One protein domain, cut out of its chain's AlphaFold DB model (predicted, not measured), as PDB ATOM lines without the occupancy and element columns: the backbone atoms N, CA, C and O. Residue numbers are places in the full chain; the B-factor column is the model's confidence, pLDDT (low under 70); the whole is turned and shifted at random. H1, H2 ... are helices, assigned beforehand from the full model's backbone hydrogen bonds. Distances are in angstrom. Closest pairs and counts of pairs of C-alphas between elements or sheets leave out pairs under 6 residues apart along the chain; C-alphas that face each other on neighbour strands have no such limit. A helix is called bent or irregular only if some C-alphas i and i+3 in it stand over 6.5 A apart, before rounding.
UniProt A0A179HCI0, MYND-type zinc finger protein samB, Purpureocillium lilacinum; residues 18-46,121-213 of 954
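What this domain is: This is residues 18 to 46 and 121 to 213 of the 954 residues of the protein "MYND-type zinc finger protein samB" of Purpureocillium lilacinum (UniProt A0A179HCI0). One long, kinked helix, H5, runs through the domain; H3 crosses it near its middle, and H2 packs on H3. The sharply bent H1 runs beside H5 with both its arms packed on it, and H4 folds back from where H5 begins. The printed part has 122 residues with five named helices, H1 to H5 in chain order, and no named strand: all helix, compact, with a radius of gyration of the C-alphas of 14.7 A and spans of 48 by 34 by 25 A.

How they stand to each other: Start at H5, residues 183 to 211, with a kink of 25 degrees near residue 199. Its residues 193 to 201 touch H3, residues 147 to 162, about perpendicular at 84 degrees; the closest C-alphas, of Met 155 and Ala 197, are 4.2 A apart. H2, residues 121 to 138, forms a helical hairpin with H3, its closest C-alphas those of Ile 130 and Leu 154 at 5.5 A. H1, residues 18 to 45, assigned as one helix by its hydrogen bonds, is bent: C-alphas 29 and 32 are 7.9 A apart, and arms H1a, residues 18 to 29, and H1b, residues 32 to 45, stand at 81 degrees. Both touch H5, the closest C-alphas being Phe 23 to Val 203, 6.2 A, and Tyr 37 to Ser 192, 5.2 A. H4, residues 165 to 178, only just touches H5, with 3 pairs of C-alphas within 8 A, as a helical hairpin. Every O i to N i+4 pair is within hydrogen-bond range in H1a, H1b, H3 and H4; H2 has 13 of 14, H5 24 of 25.

Where its parts are: Find C-alpha 18 at (198.685, 177.466, 23.503), where H1a begins. H5 runs 41.8 A to C-alpha 211 at (192.249, 185.497, 26.610); H2 spans 26.3 A.

The domain as a whole: Residues 47 to 120 are not printed, a gap of 26.3 A between C-alphas 46 and 121. Mean pLDDT of the printed part is 72.8, with residues 138 to 147 among those under 70.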
ATOM      1  N   PHE A  18     198.037 176.254  22.976       65.38
ATOM      2  CA  PHE A  18     198.685 177.466  23.503       65.38
ATOM      3  C   PHE A  18     199.047 177.390  24.996       65.38
ATOM      4  O   PHE A  18     200.054 177.967  25.415       65.38
ATOM      5  N   PHE A  19     198.229 176.710  25.813       71.19
ATOM      6  CA  PHE A  19     198.555 176.490  27.227       71.19
ATOM      7  C   PHE A  19     199.782 175.587  27.348       71.19
ATOM      8  O   PHE A  19     200.698 175.910  28.104       71.19
ATOM      9  N   GLN A  20     199.817 174.501  26.571       74.25
ATOM     10  CA  GLN A  20     200.924 173.554  26.584       74.25
ATOM     11  C   GLN A  20     202.230 174.195  26.101       74.25
ATOM     12  O   GLN A  20     203.269 173.984  26.719       74.25
ATOM     13  N   ASP A  21     202.183 175.040  25.070       72.75
ATOM     14  CA  ASP A  21     203.357 175.751  24.550       72.75
ATOM     15  C   ASP A  21     203.950 176.723  25.578       72.75
ATOM     16  O   ASP A  21     205.160 176.727  25.826       72.75
ATOM     17  N   MET A  22     203.099 177.511  26.247       72.12
ATOM     18  CA  MET A  22     203.528 178.398  27.334       72.12
ATOM     19  C   MET A  22     204.053 177.602  28.535       72.12
ATOM     20  O   MET A  22     205.080 177.953  29.117       72.12
ATOM     21  N   PHE A  23     203.375 176.513  28.903       77.88
ATOM     22  CA  PHE A  23     203.809 175.638  29.986       77.88
ATOM     23  C   PHE A  23     205.184 175.021  29.693       77.88
ATOM     24  O   PHE A  23     206.074 175.063  30.544       77.88
ATOM     25  N   ASN A  24     205.405 174.556  28.461       77.06
ATOM     26  CA  ASN A  24     206.681 174.021  27.991       77.06
ATOM     27  C   ASN A  24     207.798 175.071  28.042       77.06
ATOM     28  O   ASN A  24     208.893 174.777  28.529       77.06
ATOM     29  N   LEU A  25     207.517 176.302  27.601       74.19
ATOM     30  CA  LEU A  25     208.459 177.420  27.663       74.19
ATOM     31  C   LEU A  25     208.855 177.744  29.113       74.19
ATOM     32  O   LEU A  25     210.040 177.891  29.423       74.19
ATOM     33  N   VAL A  26     207.873 177.820  30.017       73.94
ATOM     34  CA  VAL A  26     208.107 178.116  31.437       73.94
ATOM     35  C   VAL A  26     208.885 176.991  32.117       73.94
ATOM     36  O   VAL A  26     209.825 177.286  32.857       73.94
ATOM     37  N   ILE A  27     208.568 175.720  31.847       77.38
ATOM     38  CA  ILE A  27     209.337 174.583  32.372       77.38
ATOM     39  C   ILE A  27     210.783 174.636  31.885       77.38
ATOM     40  O   ILE A  27     211.694 174.506  32.700       77.38
ATOM     41  N   ALA A  28     211.013 174.867  30.588       73.88
ATOM     42  CA  ALA A  28     212.364 174.936  30.034       73.88
ATOM     43  C   ALA A  28     213.200 176.034  30.716       73.88
ATOM     44  O   ALA A  28     214.345 175.793  31.098       73.88
ATOM     45  N   GLN A  29     212.611 177.211  30.951       70.00
ATOM     46  CA  GLN A  29     213.291 178.320  31.628       70.00
ATOM     47  C   GLN A  29     213.455 178.118  33.142       70.00
ATOM     48  O   GLN A  29     214.427 178.598  33.726       70.00
ATOM     49  N   GLN A  30     212.509 177.452  33.811       74.69
ATOM     50  CA  GLN A  30     212.541 177.233  35.263       74.69
ATOM     51  C   GLN A  30     213.167 175.888  35.663       74.69
ATOM     52  O   GLN A  30     213.250 175.615  36.862       74.69
ATOM     53  N   LYS A  31     213.653 175.078  34.709       76.56
ATOM     54  CA  LYS A  31     214.221 173.735  34.931       76.56
ATOM     55  C   LYS A  31     215.183 173.654  36.130       76.56
ATOM     56  O   LYS A  31     214.937 172.812  36.991       76.56
ATOM     57  N   PRO A  32     216.179 174.550  36.303       72.94
ATOM     58  CA  PRO A  32     217.077 174.489  37.462       72.94
ATOM     59  C   PRO A  32     216.356 174.636  38.812       72.94
ATOM     60  O   PRO A  32     216.697 173.972  39.785       72.94
ATOM     61  N   ARG A  33     215.328 175.492  38.879       73.88
ATOM     62  CA  ARG A  33     214.532 175.696  40.099       73.88
ATOM     63  C   ARG A  33     213.581 174.536  40.345       73.88
ATOM     64  O   ARG A  33     213.421 174.130  41.487       73.88
ATOM     65  N   ILE A  34     212.963 174.013  39.289       80.19
ATOM     66  CA  ILE A  34     212.086 172.841  39.365       80.19
ATOM     67  C   ILE A  34     212.862 171.663  39.961       80.19
ATOM     68  O   ILE A  34     212.421 171.102  40.957       80.19
ATOM     69  N   LEU A  35     214.054 171.367  39.430       79.31
ATOM     70  CA  LEU A  35     214.925 170.307  39.948       79.31
ATOM     71  C   LEU A  35     215.322 170.548  41.412       79.31
ATOM     72  O   LEU A  35     215.250 169.631  42.226       79.31
ATOM     73  N   HIS A  36     215.657 171.790  41.778       82.00
ATOM     74  CA  HIS A  36     215.968 172.144  43.165       82.00
ATOM     75  C   HIS A  36     214.800 171.876  44.129       82.00
ATOM     76  O   HIS A  36     215.009 171.307  45.201       82.00
ATOM     77  N   TYR A  37     213.570 172.254  43.766       82.38
ATOM     78  CA  TYR A  37     212.404 172.042  44.631       82.38
ATOM     79  C   TYR A  37     211.911 170.592  44.633       82.38
ATOM     80  O   TYR A  37     211.404 170.151  45.658       82.38
ATOM     81  N   ILE A  38     212.101 169.834  43.548       82.06
ATOM     82  CA  ILE A  38     211.869 168.379  43.542       82.06
ATOM     83  C   ILE A  38     212.852 167.689  44.497       82.06
ATOM     84  O   ILE A  38     212.431 166.907  45.345       82.06
ATOM     85  N   SER A  39     214.138 168.045  44.440       80.44
ATOM     86  CA  SER A  39     215.154 167.535  45.372       80.44
ATOM     87  C   SER A  39     214.875 167.952  46.823       80.44
ATOM     88  O   SER A  39     215.028 167.150  47.741       80.44
ATOM     89  N   SER A  40     214.389 169.176  47.045       82.81
ATOM     90  CA  SER A  40     213.999 169.658  48.380       82.81
ATOM     91  C   SER A  40     212.759 168.939  48.929       82.81
ATOM     92  O   SER A  40     212.677 168.685  50.131       82.81
ATOM     93  N   LEU A  41     211.795 168.599  48.061       82.19
ATOM     94  CA  LEU A  41     210.648 167.765  48.425       82.19
ATOM     95  C   LEU A  41     211.098 166.362  48.816       82.19
ATOM     96  O   LEU A  41     210.690 165.885  49.870       82.19
ATOM     97  N   ASP A  42     211.970 165.745  48.019       80.19
ATOM     98  CA  ASP A  42     212.542 164.432  48.315       80.19
ATOM     99  C   ASP A  42     213.279 164.435  49.664       80.19
ATOM    100  O   ASP A  42     212.977 163.642  50.556       80.19
ATOM    101  N   GLN A  43     214.165 165.414  49.875       81.56
ATOM    102  CA  GLN A  43     214.887 165.595  51.134       81.56
ATOM    103  C   GLN A  43     213.939 165.705  52.333       81.56
ATOM    104  O   GLN A  43     214.192 165.109  53.383       81.56
ATOM    105  N   ALA A  44     212.845 166.459  52.198       79.94
ATOM    106  CA  ALA A  44     211.852 166.552  53.255       79.94
ATOM    107  C   ALA A  44     211.128 165.210  53.451       79.94
ATOM    108  O   ALA A  44     210.983 164.756  54.581       79.94
ATOM    109  N   MET A  45     210.726 164.530  52.378       75.94
ATOM    110  CA  MET A  45     209.955 163.285  52.439       75.94
ATOM    111  C   MET A  45     210.741 162.091  52.992       75.94
ATOM    112  O   MET A  45     210.141 161.247  53.654       75.94
ATOM    113  N   ARG A  46     212.068 162.047  52.821       73.94
ATOM    114  CA  ARG A  46     212.946 161.030  53.438       73.94
ATOM    115  C   ARG A  46     212.974 161.081  54.972       73.94
ATOM    116  O   ARG A  46     213.405 160.123  55.599       73.94
ATOM    117  N   GLY A 121     186.059 163.175  52.129       46.97
ATOM    118  CA  GLY A 121     186.730 162.004  51.539       46.97
ATOM    119  C   GLY A 121     187.547 162.341  50.282       46.97
ATOM    120  O   GLY A 121     188.567 161.713  50.006       46.97
ATOM    121  N   ASN A 122     187.155 163.395  49.559       59.31
ATOM    122  CA  ASN A 122     187.828 163.888  48.356       59.31
ATOM    123  C   ASN A 122     189.158 164.592  48.702       59.31
ATOM    124  O   ASN A 122     190.142 164.462  47.976       59.31
ATOM    125  N   LEU A 123     189.236 165.274  49.852       60.66
ATOM    126  CA  LEU A 123     190.446 165.978  50.307       60.66
ATOM    127  C   LEU A 123     191.591 165.032  50.707       60.66
ATOM    128  O   LEU A 123     192.744 165.313  50.383       60.66
ATOM    129  N   GLY A 124     191.287 163.907  51.366       61.41
ATOM    130  CA  GLY A 124     192.285 162.874  51.683       61.41
ATOM    131  C   GLY A 124     192.904 162.281  50.415       61.41
ATOM    132  O   GLY A 124     194.120 162.313  50.243       61.41
ATOM    133  N   LEU A 125     192.053 161.892  49.459       68.38
ATOM    134  CA  LEU A 125     192.473 161.389  48.147       68.38
ATOM    135  C   LEU A 125     193.304 162.410  47.351       68.38
ATOM    136  O   LEU A 125     194.212 162.032  46.612       68.38
ATOM    137  N   GLN A 126     193.021 163.710  47.481       69.69
ATOM    138  CA  GLN A 126     193.815 164.768  46.844       69.69
ATOM    139  C   GLN A 126     195.213 164.906  47.456       69.69
ATOM    140  O   GLN A 126     196.179 165.102  46.717       69.69
ATOM    141  N   ILE A 127     195.335 164.779  48.780       75.94
ATOM    142  CA  ILE A 127     196.633 164.773  49.465       75.94
ATOM    143  C   ILE A 127     197.428 163.525  49.060       75.94
ATOM    144  O   ILE A 127     198.592 163.651  48.684       75.94
ATOM    145  N   ASP A 128     196.795 162.352  49.018       73.12
ATOM    146  CA  ASP A 128     197.452 161.105  48.605       73.12
ATOM    147  C   ASP A 128     197.942 161.155  47.151       73.12
ATOM    148  O   ASP A 128     199.051 160.709  46.852       73.12
ATOM    149  N   ARG A 129     197.173 161.774  46.243       76.94
ATOM    150  CA  ARG A 129     197.609 162.022  44.857       76.94
ATOM    151  C   ARG A 129     198.839 162.924  44.788       76.94
ATOM    152  O   ARG A 129     199.778 162.594  44.074       76.94
ATOM    153  N   ILE A 130     198.862 164.021  45.551       81.81
ATOM    154  CA  ILE A 130     200.022 164.926  45.625       81.81
ATOM    155  C   ILE A 130     201.267 164.167  46.102       81.81
ATOM    156  O   ILE A 130     202.348 164.347  45.545       81.81
ATOM    157  N   LEU A 131     201.119 163.295  47.099       77.31
ATOM    158  CA  LEU A 131     202.230 162.514  47.643       77.31
ATOM    159  C   LEU A 131     202.715 161.440  46.679       77.31
ATOM    160  O   LEU A 131     203.921 161.249  46.546       77.31
ATOM    161  N   CYS A 132     201.796 160.758  45.998       78.12
ATOM    162  CA  CYS A 132     202.127 159.778  44.973       78.12
ATOM    163  C   CYS A 132     202.932 160.433  43.840       78.12
ATOM    164  O   CYS A 132     203.998 159.934  43.483       78.12
ATOM    165  N   SER A 133     202.493 161.602  43.364       79.12
ATOM    166  CA  SER A 133     203.216 162.359  42.339       79.12
ATOM    167  C   SER A 133     204.561 162.889  42.818       79.12
ATOM    168  O   SER A 133     205.542 162.805  42.084       79.12
ATOM    169  N   ALA A 134     204.649 163.371  44.059       79.00
ATOM    170  CA  ALA A 134     205.921 163.793  44.637       79.00
ATOM    171  C   ALA A 134     206.913 162.618  44.734       79.00
ATOM    172  O   ALA A 134     208.036 162.753  44.268       79.00
ATOM    173  N   ARG A 135     206.488 161.444  45.230       76.25
ATOM    174  CA  ARG A 135     207.341 160.240  45.331       76.25
ATOM    175  C   ARG A 135     207.832 159.748  43.971       76.25
ATOM    176  O   ARG A 135     209.004 159.420  43.841       76.25
ATOM    177  N   LYS A 136     206.958 159.726  42.961       76.31
ATOM    178  CA  LYS A 136     207.311 159.324  41.587       76.31
ATOM    179  C   LYS A 136     208.330 160.258  40.934       76.31
ATOM    180  O   LYS A 136     209.165 159.808  40.161       76.31
ATOM    181  N   LEU A 137     208.271 161.553  41.241       73.44
ATOM    182  CA  LEU A 137     209.237 162.542  40.749       73.44
ATOM    183  C   LEU A 137     210.577 162.495  41.496       73.44
ATOM    184  O   LEU A 137     211.559 163.041  41.002       73.44
ATOM    185  N   SER A 138     210.609 161.870  42.674       68.12
ATOM    186  CA  SER A 138     211.789 161.743  43.534       68.12
ATOM    187  C   SER A 138     212.567 160.434  43.345       68.12
ATOM    188  O   SER A 138     213.669 160.319  43.870       68.12
ATOM    189  N   SER A 139     212.028 159.443  42.624       66.12
ATOM    190  CA  SER A 139     212.736 158.186  42.338       66.12
ATOM    191  C   SER A 139     213.739 158.342  41.187       66.12
ATOM    192  O   SER A 139     213.357 158.798  40.109       66.12
ATOM    193  N   ASP A 140     214.982 157.887  41.389       55.44
ATOM    194  CA  ASP A 140     216.132 157.990  40.459       55.44
ATOM    195  C   ASP A 140     215.965 157.276  39.095       55.44
ATOM    196  O   ASP A 140     216.862 157.305  38.256       55.44
ATOM    197  N   THR A 141     214.826 156.635  38.830       52.62
ATOM    198  CA  THR A 141     214.585 155.805  37.636       52.62
ATOM    199  C   THR A 141     213.804 156.494  36.512       52.62
ATOM    200  O   THR A 141     213.454 155.831  35.540       52.62
ATOM    201  N   CYS A 142     213.494 157.791  36.609       49.22
ATOM    202  CA  CYS A 142     212.581 158.452  35.666       49.22
ATOM    203  C   CYS A 142     213.333 159.233  34.559       49.22
ATOM    204  O   CYS A 142     213.970 160.247  34.861       49.22
ATOM    205  N   PRO A 143     213.280 158.816  33.277       53.91
ATOM    206  CA  PRO A 143     213.901 159.555  32.176       53.91
ATOM    207  C   PRO A 143     213.252 160.937  31.953       53.91
ATOM    208  O   PRO A 143     212.066 161.148  32.210       53.91
ATOM    209  N   GLU A 144     214.014 161.888  31.390       51.81
ATOM    210  CA  GLU A 144     213.649 163.307  31.147       51.81
ATOM    211  C   GLU A 144     212.398 163.545  30.260       51.81
ATOM    212  O   GLU A 144     212.031 164.686  29.963       51.81
ATOM    213  N   ILE A 145     211.731 162.487  29.809       52.06
ATOM    214  CA  ILE A 145     210.509 162.527  28.999       52.06
ATOM    215  C   ILE A 145     209.267 162.221  29.868       52.06
ATOM    216  O   ILE A 145     208.198 162.765  29.602       52.06
ATOM    217  N   GLU A 146     209.413 161.485  30.979       57.53
ATOM    218  CA  GLU A 146     208.300 160.992  31.819       57.53
ATOM    219  C   GLU A 146     207.972 161.872  33.039       57.53
ATOM    220  O   GLU A 146     206.853 161.849  33.547       57.53
ATOM    221  N   TRP A 147     208.888 162.741  33.472       67.81
ATOM    222  CA  TRP A 147     208.641 163.711  34.553       67.81
ATOM    223  C   TRP A 147     207.556 164.762  34.248       67.81
ATOM    224  O   TRP A 147     206.998 165.343  35.175       67.81
ATOM    225  N   ARG A 148     207.244 165.059  32.976       70.12
ATOM    226  CA  ARG A 148     206.423 166.237  32.613       70.12
ATOM    227  C   ARG A 148     204.947 166.098  32.990       70.12
ATOM    228  O   ARG A 148     204.445 167.017  33.641       70.12
ATOM    229  N   PRO A 149     204.251 164.998  32.642       78.06
ATOM    230  CA  PRO A 149     202.848 164.827  33.017       78.06
ATOM    231  C   PRO A 149     202.682 164.729  34.537       78.06
ATOM    232  O   PRO A 149     201.740 165.281  35.100       78.06
ATOM    233  N   GLU A 150     203.634 164.086  35.218       81.38
ATOM    234  CA  GLU A 150     203.585 163.917  36.670       81.38
ATOM    235  C   GLU A 150     203.884 165.225  37.416       81.38
ATOM    236  O   GLU A 150     203.221 165.546  38.403       81.38
ATOM    237  N   LEU A 151     204.816 166.037  36.906       82.56
ATOM    238  CA  LEU A 151     205.084 167.382  37.415       82.56
ATOM    239  C   LEU A 151     203.872 168.294  37.240       82.56
ATOM    240  O   LEU A 151     203.507 169.025  38.163       82.56
ATOM    241  N   GLU A 152     203.231 168.245  36.075       83.75
ATOM    242  CA  GLU A 152     202.013 169.001  35.819       83.75
ATOM    243  C   GLU A 152     200.888 168.585  36.772       83.75
ATOM    244  O   GLU A 152     200.258 169.442  37.397       83.75
ATOM    245  N   ASN A 153     200.684 167.277  36.951       84.00
ATOM    246  CA  ASN A 153     199.709 166.730  37.886       84.00
ATOM    247  C   ASN A 153     199.985 167.167  39.327       84.00
ATOM    248  O   ASN A 153     199.049 167.591  40.014       84.00
ATOM    249  N   LEU A 154     201.246 167.131  39.770       85.69
ATOM    250  CA  LEU A 154     201.654 167.601  41.092       85.69
ATOM    251  C   LEU A 154     201.325 169.088  41.270       85.69
ATOM    252  O   LEU A 154     200.631 169.461  42.218       85.69
ATOM    253  N   MET A 155     201.783 169.941  40.348       86.00
ATOM    254  CA  MET A 155     201.584 171.390  40.433       86.00
ATOM    255  C   MET A 155     200.098 171.770  40.392       86.00
ATOM    256  O   MET A 155     199.644 172.604  41.181       86.00
ATOM    257  N   ARG A 156     199.329 171.140  39.497       82.94
ATOM    258  CA  ARG A 156     197.890 171.368  39.323       82.94
ATOM    259  C   ARG A 156     197.100 170.906  40.547       82.94
ATOM    260  O   ARG A 156     196.229 171.638  41.018       82.94
ATOM    261  N   SER A 157     197.399 169.720  41.076       80.75
ATOM    262  CA  SER A 157     196.709 169.161  42.247       80.75
ATOM    263  C   SER A 157     197.015 169.961  43.510       80.75
ATOM    264  O   SER A 157     196.097 170.310  44.250       80.75
ATOM    265  N   ALA A 158     198.277 170.354  43.703       83.06
ATOM    266  CA  ALA A 158     198.683 171.228  44.799       83.06
ATOM    267  C   ALA A 158     197.989 172.597  44.734       83.06
ATOM    268  O   ALA A 158     197.492 173.089  45.747       83.06
ATOM    269  N   LEU A 159     197.888 173.197  43.541       79.56
ATOM    270  CA  LEU A 159     197.192 174.469  43.348       79.56
ATOM    271  C   LEU A 159     195.686 174.358  43.635       79.56
ATOM    272  O   LEU A 159     195.124 175.242  44.281       79.56
ATOM    273  N   ARG A 160     195.031 173.282  43.176       76.44
ATOM    274  CA  ARG A 160     193.604 173.026  43.443       76.44
ATOM    275  C   ARG A 160     193.330 172.871  44.934       76.44
ATOM    276  O   ARG A 160     192.434 173.539  45.443       76.44
ATOM    277  N   LEU A 161     194.142 172.074  45.630       76.06
ATOM    278  CA  LEU A 161     194.030 171.892  47.076       76.06
ATOM    279  C   LEU A 161     194.207 173.231  47.810       76.06
ATOM    280  O   LEU A 161     193.393 173.591  48.662       76.06
ATOM    281  N   TRP A 162     195.223 174.011  47.425       74.00
ATOM    282  CA  TRP A 162     195.548 175.294  48.052       74.00
ATOM    283  C   TRP A 162     194.497 176.392  47.833       74.00
ATOM    284  O   TRP A 162     194.357 177.284  48.667       74.00
ATOM    285  N   ARG A 163     193.735 176.354  46.732       67.56
ATOM    286  CA  ARG A 163     192.668 177.334  46.456       67.56
ATOM    287  C   ARG A 163     191.499 177.264  47.447       67.56
ATOM    288  O   ARG A 163     190.768 178.244  47.554       67.56
ATOM    289  N   SER A 164     191.335 176.155  48.170       62.31
ATOM    290  CA  SER A 164     190.264 175.967  49.158       62.31
ATOM    291  C   SER A 164     190.757 176.184  50.595       62.31
ATOM    292  O   SER A 164     191.837 175.716  50.960       62.31
ATOM    293  N   GLU A 165     189.965 176.853  51.443       51.56
ATOM    294  CA  GLU A 165     190.308 177.040  52.867       51.56
ATOM    295  C   GLU A 165     190.429 175.694  53.600       51.56
ATOM    296  O   GLU A 165     191.393 175.459  54.332       51.56
ATOM    297  N   HIS A 166     189.507 174.765  53.333       56.97
ATOM    298  CA  HIS A 166     189.544 173.412  53.890       56.97
ATOM    299  C   HIS A 166     190.778 172.620  53.431       56.97
ATOM    300  O   HIS A 166     191.398 171.943  54.250       56.97
ATOM    301  N   GLY A 167     191.204 172.755  52.170       62.31
ATOM    302  CA  GLY A 167     192.418 172.118  51.654       62.31
ATOM    303  C   GLY A 167     193.709 172.683  52.251       62.31
ATOM    304  O   GLY A 167     194.621 171.916  52.564       62.31
ATOM    305  N   GLN A 168     193.776 173.994  52.512       66.06
ATOM    306  CA  GLN A 168     194.909 174.601  53.226       66.06
ATOM    307  C   GLN A 168     195.038 174.056  54.655       66.06
ATOM    308  O   GLN A 168     196.139 173.722  55.102       66.06
ATOM    309  N   VAL A 169     193.918 173.945  55.378       63.06
ATOM    310  CA  VAL A 169     193.889 173.400  56.745       63.06
ATOM    311  C   VAL A 169     194.211 171.905  56.750       63.06
ATOM    312  O   VAL A 169     194.987 171.458  57.599       63.06
ATOM    313  N   ALA A 170     193.680 171.141  55.791       66.94
ATOM    314  CA  ALA A 170     193.952 169.715  55.643       66.94
ATOM    315  C   ALA A 170     195.441 169.447  55.367       66.94
ATOM    316  O   ALA A 170     196.054 168.649  56.076       66.94
ATOM    317  N   LEU A 171     196.060 170.182  54.434       73.75
ATOM    318  CA  LEU A 171     197.487 170.064  54.120       73.75
ATOM    319  C   LEU A 171     198.378 170.409  55.323       73.75
ATOM    320  O   LEU A 171     199.350 169.702  55.605       73.75
ATOM    321  N   ARG A 172     198.042 171.468  56.074       71.25
ATOM    322  CA  ARG A 172     198.764 171.855  57.303       71.25
ATOM    323  C   ARG A 172     198.614 170.827  58.419       71.25
ATOM    324  O   ARG A 172     199.571 170.553  59.135       71.25
ATOM    325  N   SER A 173     197.419 170.268  58.582       67.00
ATOM    326  CA  SER A 173     197.143 169.256  59.605       67.00
ATOM    327  C   SER A 173     197.846 167.942  59.276       67.00
ATOM    328  O   SER A 173     198.460 167.345  60.154       67.00
ATOM    329  N   TRP A 174     197.823 167.532  58.007       75.75
ATOM    330  CA  TRP A 174     198.550 166.364  57.520       75.75
ATOM    331  C   TRP A 174     200.063 166.529  57.709       75.75
ATOM    332  O   TRP A 174     200.688 165.689  58.348       75.75
ATOM    333  N   THR A 175     200.644 167.651  57.268       71.56
ATOM    334  CA  THR A 175     202.087 167.904  57.444       71.56
ATOM    335  C   THR A 175     202.494 167.920  58.920       71.56
ATOM    336  O   THR A 175     203.510 167.332  59.272       71.56
ATOM    337  N   LYS A 176     201.691 168.511  59.814       70.94
ATOM    338  CA  LYS A 176     201.962 168.459  61.263       70.94
ATOM    339  C   LYS A 176     201.959 167.037  61.832       70.94
ATOM    340  O   LYS A 176     202.751 166.757  62.722       70.94
ATOM    341  N   ARG A 177     201.076 166.158  61.343       70.31
ATOM    342  CA  ARG A 177     200.990 164.757  61.796       70.31
ATOM    343  C   ARG A 177     202.166 163.910  61.315       70.31
ATOM    344  O   ARG A 177     202.577 163.012  62.031       70.31
ATOM    345  N   GLN A 178     202.681 164.185  60.119       69.25
ATOM    346  CA  GLN A 178     203.731 163.371  59.496       69.25
ATOM    347  C   GLN A 178     205.153 163.812  59.867       69.25
ATOM    348  O   GLN A 178     206.062 162.991  59.881       69.25
ATOM    349  N   PHE A 179     205.355 165.094  60.194       72.50
ATOM    350  CA  PHE A 179     206.661 165.663  60.555       72.50
ATOM    351  C   PHE A 179     206.767 165.949  62.064       72.50
ATOM    352  O   PHE A 179     207.040 167.081  62.475       72.50
ATOM    353  N   THR A 180     206.531 164.943  62.913       58.81
ATOM    354  CA  THR A 180     206.625 165.083  64.377       58.81
ATOM    355  C   THR A 180     208.045 165.482  64.801       58.81
ATOM    356  O   THR A 180     208.978 164.697  64.677       58.81
ATOM    357  N   GLY A 181     208.219 166.718  65.288       60.41
ATOM    358  CA  GLY A 181     209.490 167.234  65.828       60.41
ATOM    359  C   GLY A 181     210.410 167.972  64.840       60.41
ATOM    360  O   GLY A 181     211.381 168.589  65.270       60.41
ATOM    361  N   GLY A 182     210.101 167.992  63.536       62.69
ATOM    362  CA  GLY A 182     210.942 168.604  62.493       62.69
ATOM    363  C   GLY A 182     210.372 169.896  61.897       62.69
ATOM    364  O   GLY A 182     209.940 169.908  60.743       62.69
ATOM    365  N   SER A 183     210.374 171.012  62.645       66.19
ATOM    366  CA  SER A 183     209.817 172.297  62.156       66.19
ATOM    367  C   SER A 183     210.481 172.797  60.862       66.19
ATOM    368  O   SER A 183     209.841 173.509  60.082       66.19
ATOM    369  N   SER A 184     211.749 172.452  60.629       74.50
ATOM    370  CA  SER A 184     212.503 172.856  59.438       74.50
ATOM    371  C   SER A 184     212.111 172.036  58.206       74.50
ATOM    372  O   SER A 184     211.913 172.604  57.134       74.50
ATOM    373  N   GLN A 185     211.927 170.722  58.358       76.12
ATOM    374  CA  GLN A 185     211.537 169.793  57.293       76.12
ATOM    375  C   GLN A 185     210.081 170.002  56.871       76.12
ATOM    376  O   GLN A 185     209.782 170.043  55.679       76.12
ATOM    377  N   GLN A 186     209.189 170.247  57.839       77.88
ATOM    378  CA  GLN A 186     207.802 170.626  57.566       77.88
ATOM    379  C   GLN A 186     207.734 171.881  56.687       77.88
ATOM    380  O   GLN A 186     206.983 171.939  55.710       77.88
ATOM    381  N   LYS A 187     208.528 172.897  57.042       78.50
ATOM    382  CA  LYS A 187     208.608 174.148  56.292       78.50
ATOM    383  C   LYS A 187     209.192 173.923  54.898       78.50
ATOM    384  O   LYS A 187     208.629 174.430  53.935       78.50
ATOM    385  N   LEU A 188     210.255 173.125  54.783       81.31
ATOM    386  CA  LEU A 188     210.881 172.779  53.506       81.31
ATOM    387  C   LEU A 188     209.899 172.079  52.551       81.31
ATOM    388  O   LEU A 188     209.798 172.479  51.391       81.31
ATOM    389  N   PHE A 189     209.130 171.098  53.040       83.81
ATOM    390  CA  PHE A 189     208.101 170.404  52.257       83.81
ATOM    391  C   PHE A 189     207.021 171.373  51.763       83.81
ATOM    392  O   PHE A 189     206.711 171.437  50.572       83.81
ATOM    393  N   HIS A 190     206.468 172.163  52.685       80.94
ATOM    394  CA  HIS A 190     205.378 173.086  52.391       80.94
ATOM    395  C   HIS A 190     205.812 174.196  51.417       80.94
ATOM    396  O   HIS A 190     205.107 174.479  50.448       80.94
ATOM    397  N   ASP A 191     206.987 174.794  51.625       80.69
ATOM    398  CA  ASP A 191     207.512 175.854  50.759       80.69
ATOM    399  C   ASP A 191     207.834 175.323  49.353       80.69
ATOM    400  O   ASP A 191     207.502 175.980  48.362       80.69
ATOM    401  N   SER A 192     208.399 174.115  49.248       84.12
ATOM    402  CA  SER A 192     208.734 173.494  47.958       84.12
ATOM    403  C   SER A 192     207.484 173.138  47.148       84.12
ATOM    404  O   SER A 192     207.404 173.462  45.961       84.12
ATOM    405  N   LEU A 193     206.461 172.563  47.793       85.38
ATOM    406  CA  LEU A 193     205.186 172.227  47.152       85.38
ATOM    407  C   LEU A 193     204.473 173.478  46.614       85.38
ATOM    408  O   LEU A 193     204.009 173.504  45.471       85.38
ATOM    409  N   LEU A 194     204.421 174.545  47.415       82.94
ATOM    410  CA  LEU A 194     203.796 175.803  47.004       82.94
ATOM    411  C   LEU A 194     204.577 176.525  45.915       82.94
ATOM    412  O   LEU A 194     203.972 177.173  45.058       82.94
ATOM    413  N   TYR A 195     205.907 176.431  45.926       82.44
ATOM    414  CA  TYR A 195     206.711 177.023  44.867       82.44
ATOM    415  C   TYR A 195     206.451 176.334  43.526       82.44
ATOM    416  O   TYR A 195     206.259 177.021  42.524       82.44
ATOM    417  N   LEU A 196     206.367 175.001  43.504       83.38
ATOM    418  CA  LEU A 196     206.007 174.252  42.300       83.38
ATOM    419  C   LEU A 196     204.594 174.617  41.817       83.38
ATOM    420  O   LEU A 196     204.424 174.983  40.655       83.38
ATOM    421  N   ALA A 197     203.598 174.651  42.709       83.75
ATOM    422  CA  ALA A 197     202.235 175.083  42.368       83.75
ATOM    423  C   ALA A 197     202.190 176.512  41.786       83.75
ATOM    424  O   ALA A 197     201.402 176.815  40.887       83.75
ATOM    425  N   ARG A 198     203.070 177.401  42.262       80.19
ATOM    426  CA  ARG A 198     203.178 178.783  41.782       80.19
ATOM    427  C   ARG A 198     203.671 178.881  40.336       80.19
ATOM    428  O   ARG A 198     203.272 179.821  39.649       80.19
ATOM    429  N   ILE A 199     204.516 177.953  39.879       80.44
ATOM    430  CA  ILE A 199     204.991 177.910  38.486       80.44
ATOM    431  C   ILE A 199     203.804 177.657  37.548       80.44
ATOM    432  O   ILE A 199     203.594 178.418  36.606       80.44
ATOM    433  N   TYR A 200     202.969 176.669  37.869       82.88
ATOM    434  CA  TYR A 200     201.753 176.363  37.113       82.88
ATOM    435  C   TYR A 200     200.713 177.493  37.192       82.88
ATOM    436  O   TYR A 200     200.138 177.894  36.180       82.88
ATOM    437  N   TYR A 201     200.533 178.094  38.373       81.25
ATOM    438  CA  TYR A 201     199.654 179.255  38.542       81.25
ATOM    439  C   TYR A 201     200.062 180.449  37.665       81.25
ATOM    440  O   TYR A 201     199.200 181.149  37.138       81.25
ATOM    441  N   ALA A 202     201.364 180.688  37.478       72.75
ATOM    442  CA  ALA A 202     201.839 181.770  36.617       72.75
ATOM    443  C   ALA A 202     201.400 181.577  35.154       72.75
ATOM    444  O   ALA A 202     201.018 182.554  34.507       72.75
ATOM    445  N   VAL A 203     201.398 180.332  34.669       78.56
ATOM    446  CA  VAL A 203     200.911 179.972  33.330       78.56
ATOM    447  C   VAL A 203     199.396 180.163  33.231       78.56
ATOM    448  O   VAL A 203     198.934 180.805  32.291       78.56
ATOM    449  N   GLU A 204     198.616 179.710  34.225       75.56
ATOM    450  CA  GLU A 204     197.156 179.930  34.246       75.56
ATOM    451  C   GLU A 204     196.791 181.421  34.189       75.56
ATOM    452  O   GLU A 204     195.958 181.818  33.375       75.56
ATOM    453  N   VAL A 205     197.440 182.255  35.009       70.69
ATOM    454  CA  VAL A 205     197.183 183.705  35.056       70.69
ATOM    455  C   VAL A 205     197.565 184.384  33.745       70.69
ATOM    456  O   VAL A 205     196.840 185.260  33.274       70.69
ATOM    457  N   PHE A 206     198.697 183.998  33.149       70.50
ATOM    458  CA  PHE A 206     199.111 184.538  31.858       70.50
ATOM    459  C   PHE A 206     198.083 184.209  30.772       70.50
ATOM    460  O   PHE A 206     197.643 185.104  30.052       70.50
ATOM    461  N   MET A 207     197.644 182.952  30.699       71.94
ATOM    462  CA  MET A 207     196.659 182.510  29.714       71.94
ATOM    463  C   MET A 207     195.294 183.167  29.928       71.94
ATOM    464  O   MET A 207     194.635 183.554  28.967       71.94
ATOM    465  N   GLU A 208     194.871 183.349  31.179       69.25
ATOM    466  CA  GLU A 208     193.656 184.098  31.499       69.25
ATOM    467  C   GLU A 208     193.750 185.562  31.043       69.25
ATOM    468  O   GLU A 208     192.792 186.097  30.483       69.25
ATOM    469  N   ALA A 209     194.900 186.212  31.245       63.25
ATOM    470  CA  ALA A 209     195.128 187.581  30.795       63.25
ATOM    471  C   ALA A 209     195.162 187.687  29.262       63.25
ATOM    472  O   ALA A 209     194.537 188.588  28.707       63.25
ATOM    473  N   ALA A 210     195.831 186.748  28.584       64.44
ATOM    474  CA  ALA A 210     195.900 186.688  27.126       64.44
ATOM    475  C   ALA A 210     194.504 186.537  26.497       64.44
ATOM    476  O   ALA A 210     194.174 187.263  25.566       64.44
ATOM    477  N   ARG A 211     193.642 185.681  27.067       64.81
ATOM    478  CA  ARG A 211     192.249 185.497  26.610       64.81
ATOM    479  C   ARG A 211     191.385 186.753  26.741       64.81
ATOM    480  O   ARG A 211     190.427 186.913  25.996       64.81
ATOM    481  N   LYS A 212     191.692 187.636  27.695       63.31
ATOM    482  CA  LYS A 212     190.952 188.892  27.920       63.31
ATOM    483  C   LYS A 212     191.433 190.038  27.023       63.31
ATOM    484  O   LYS A 212     190.849 191.120  27.063       63.31
ATOM    485  N   PHE A 213     192.499 189.842  26.248       59.97
ATOM    486  CA  PHE A 213     193.086 190.886  25.418       59.97
ATOM    487  C   PHE A 213     192.399 190.946  24.042       59.97
ATOM    488  O   PHE A 213     192.701 190.171  23.143       59.97
TER     489      PHE A 213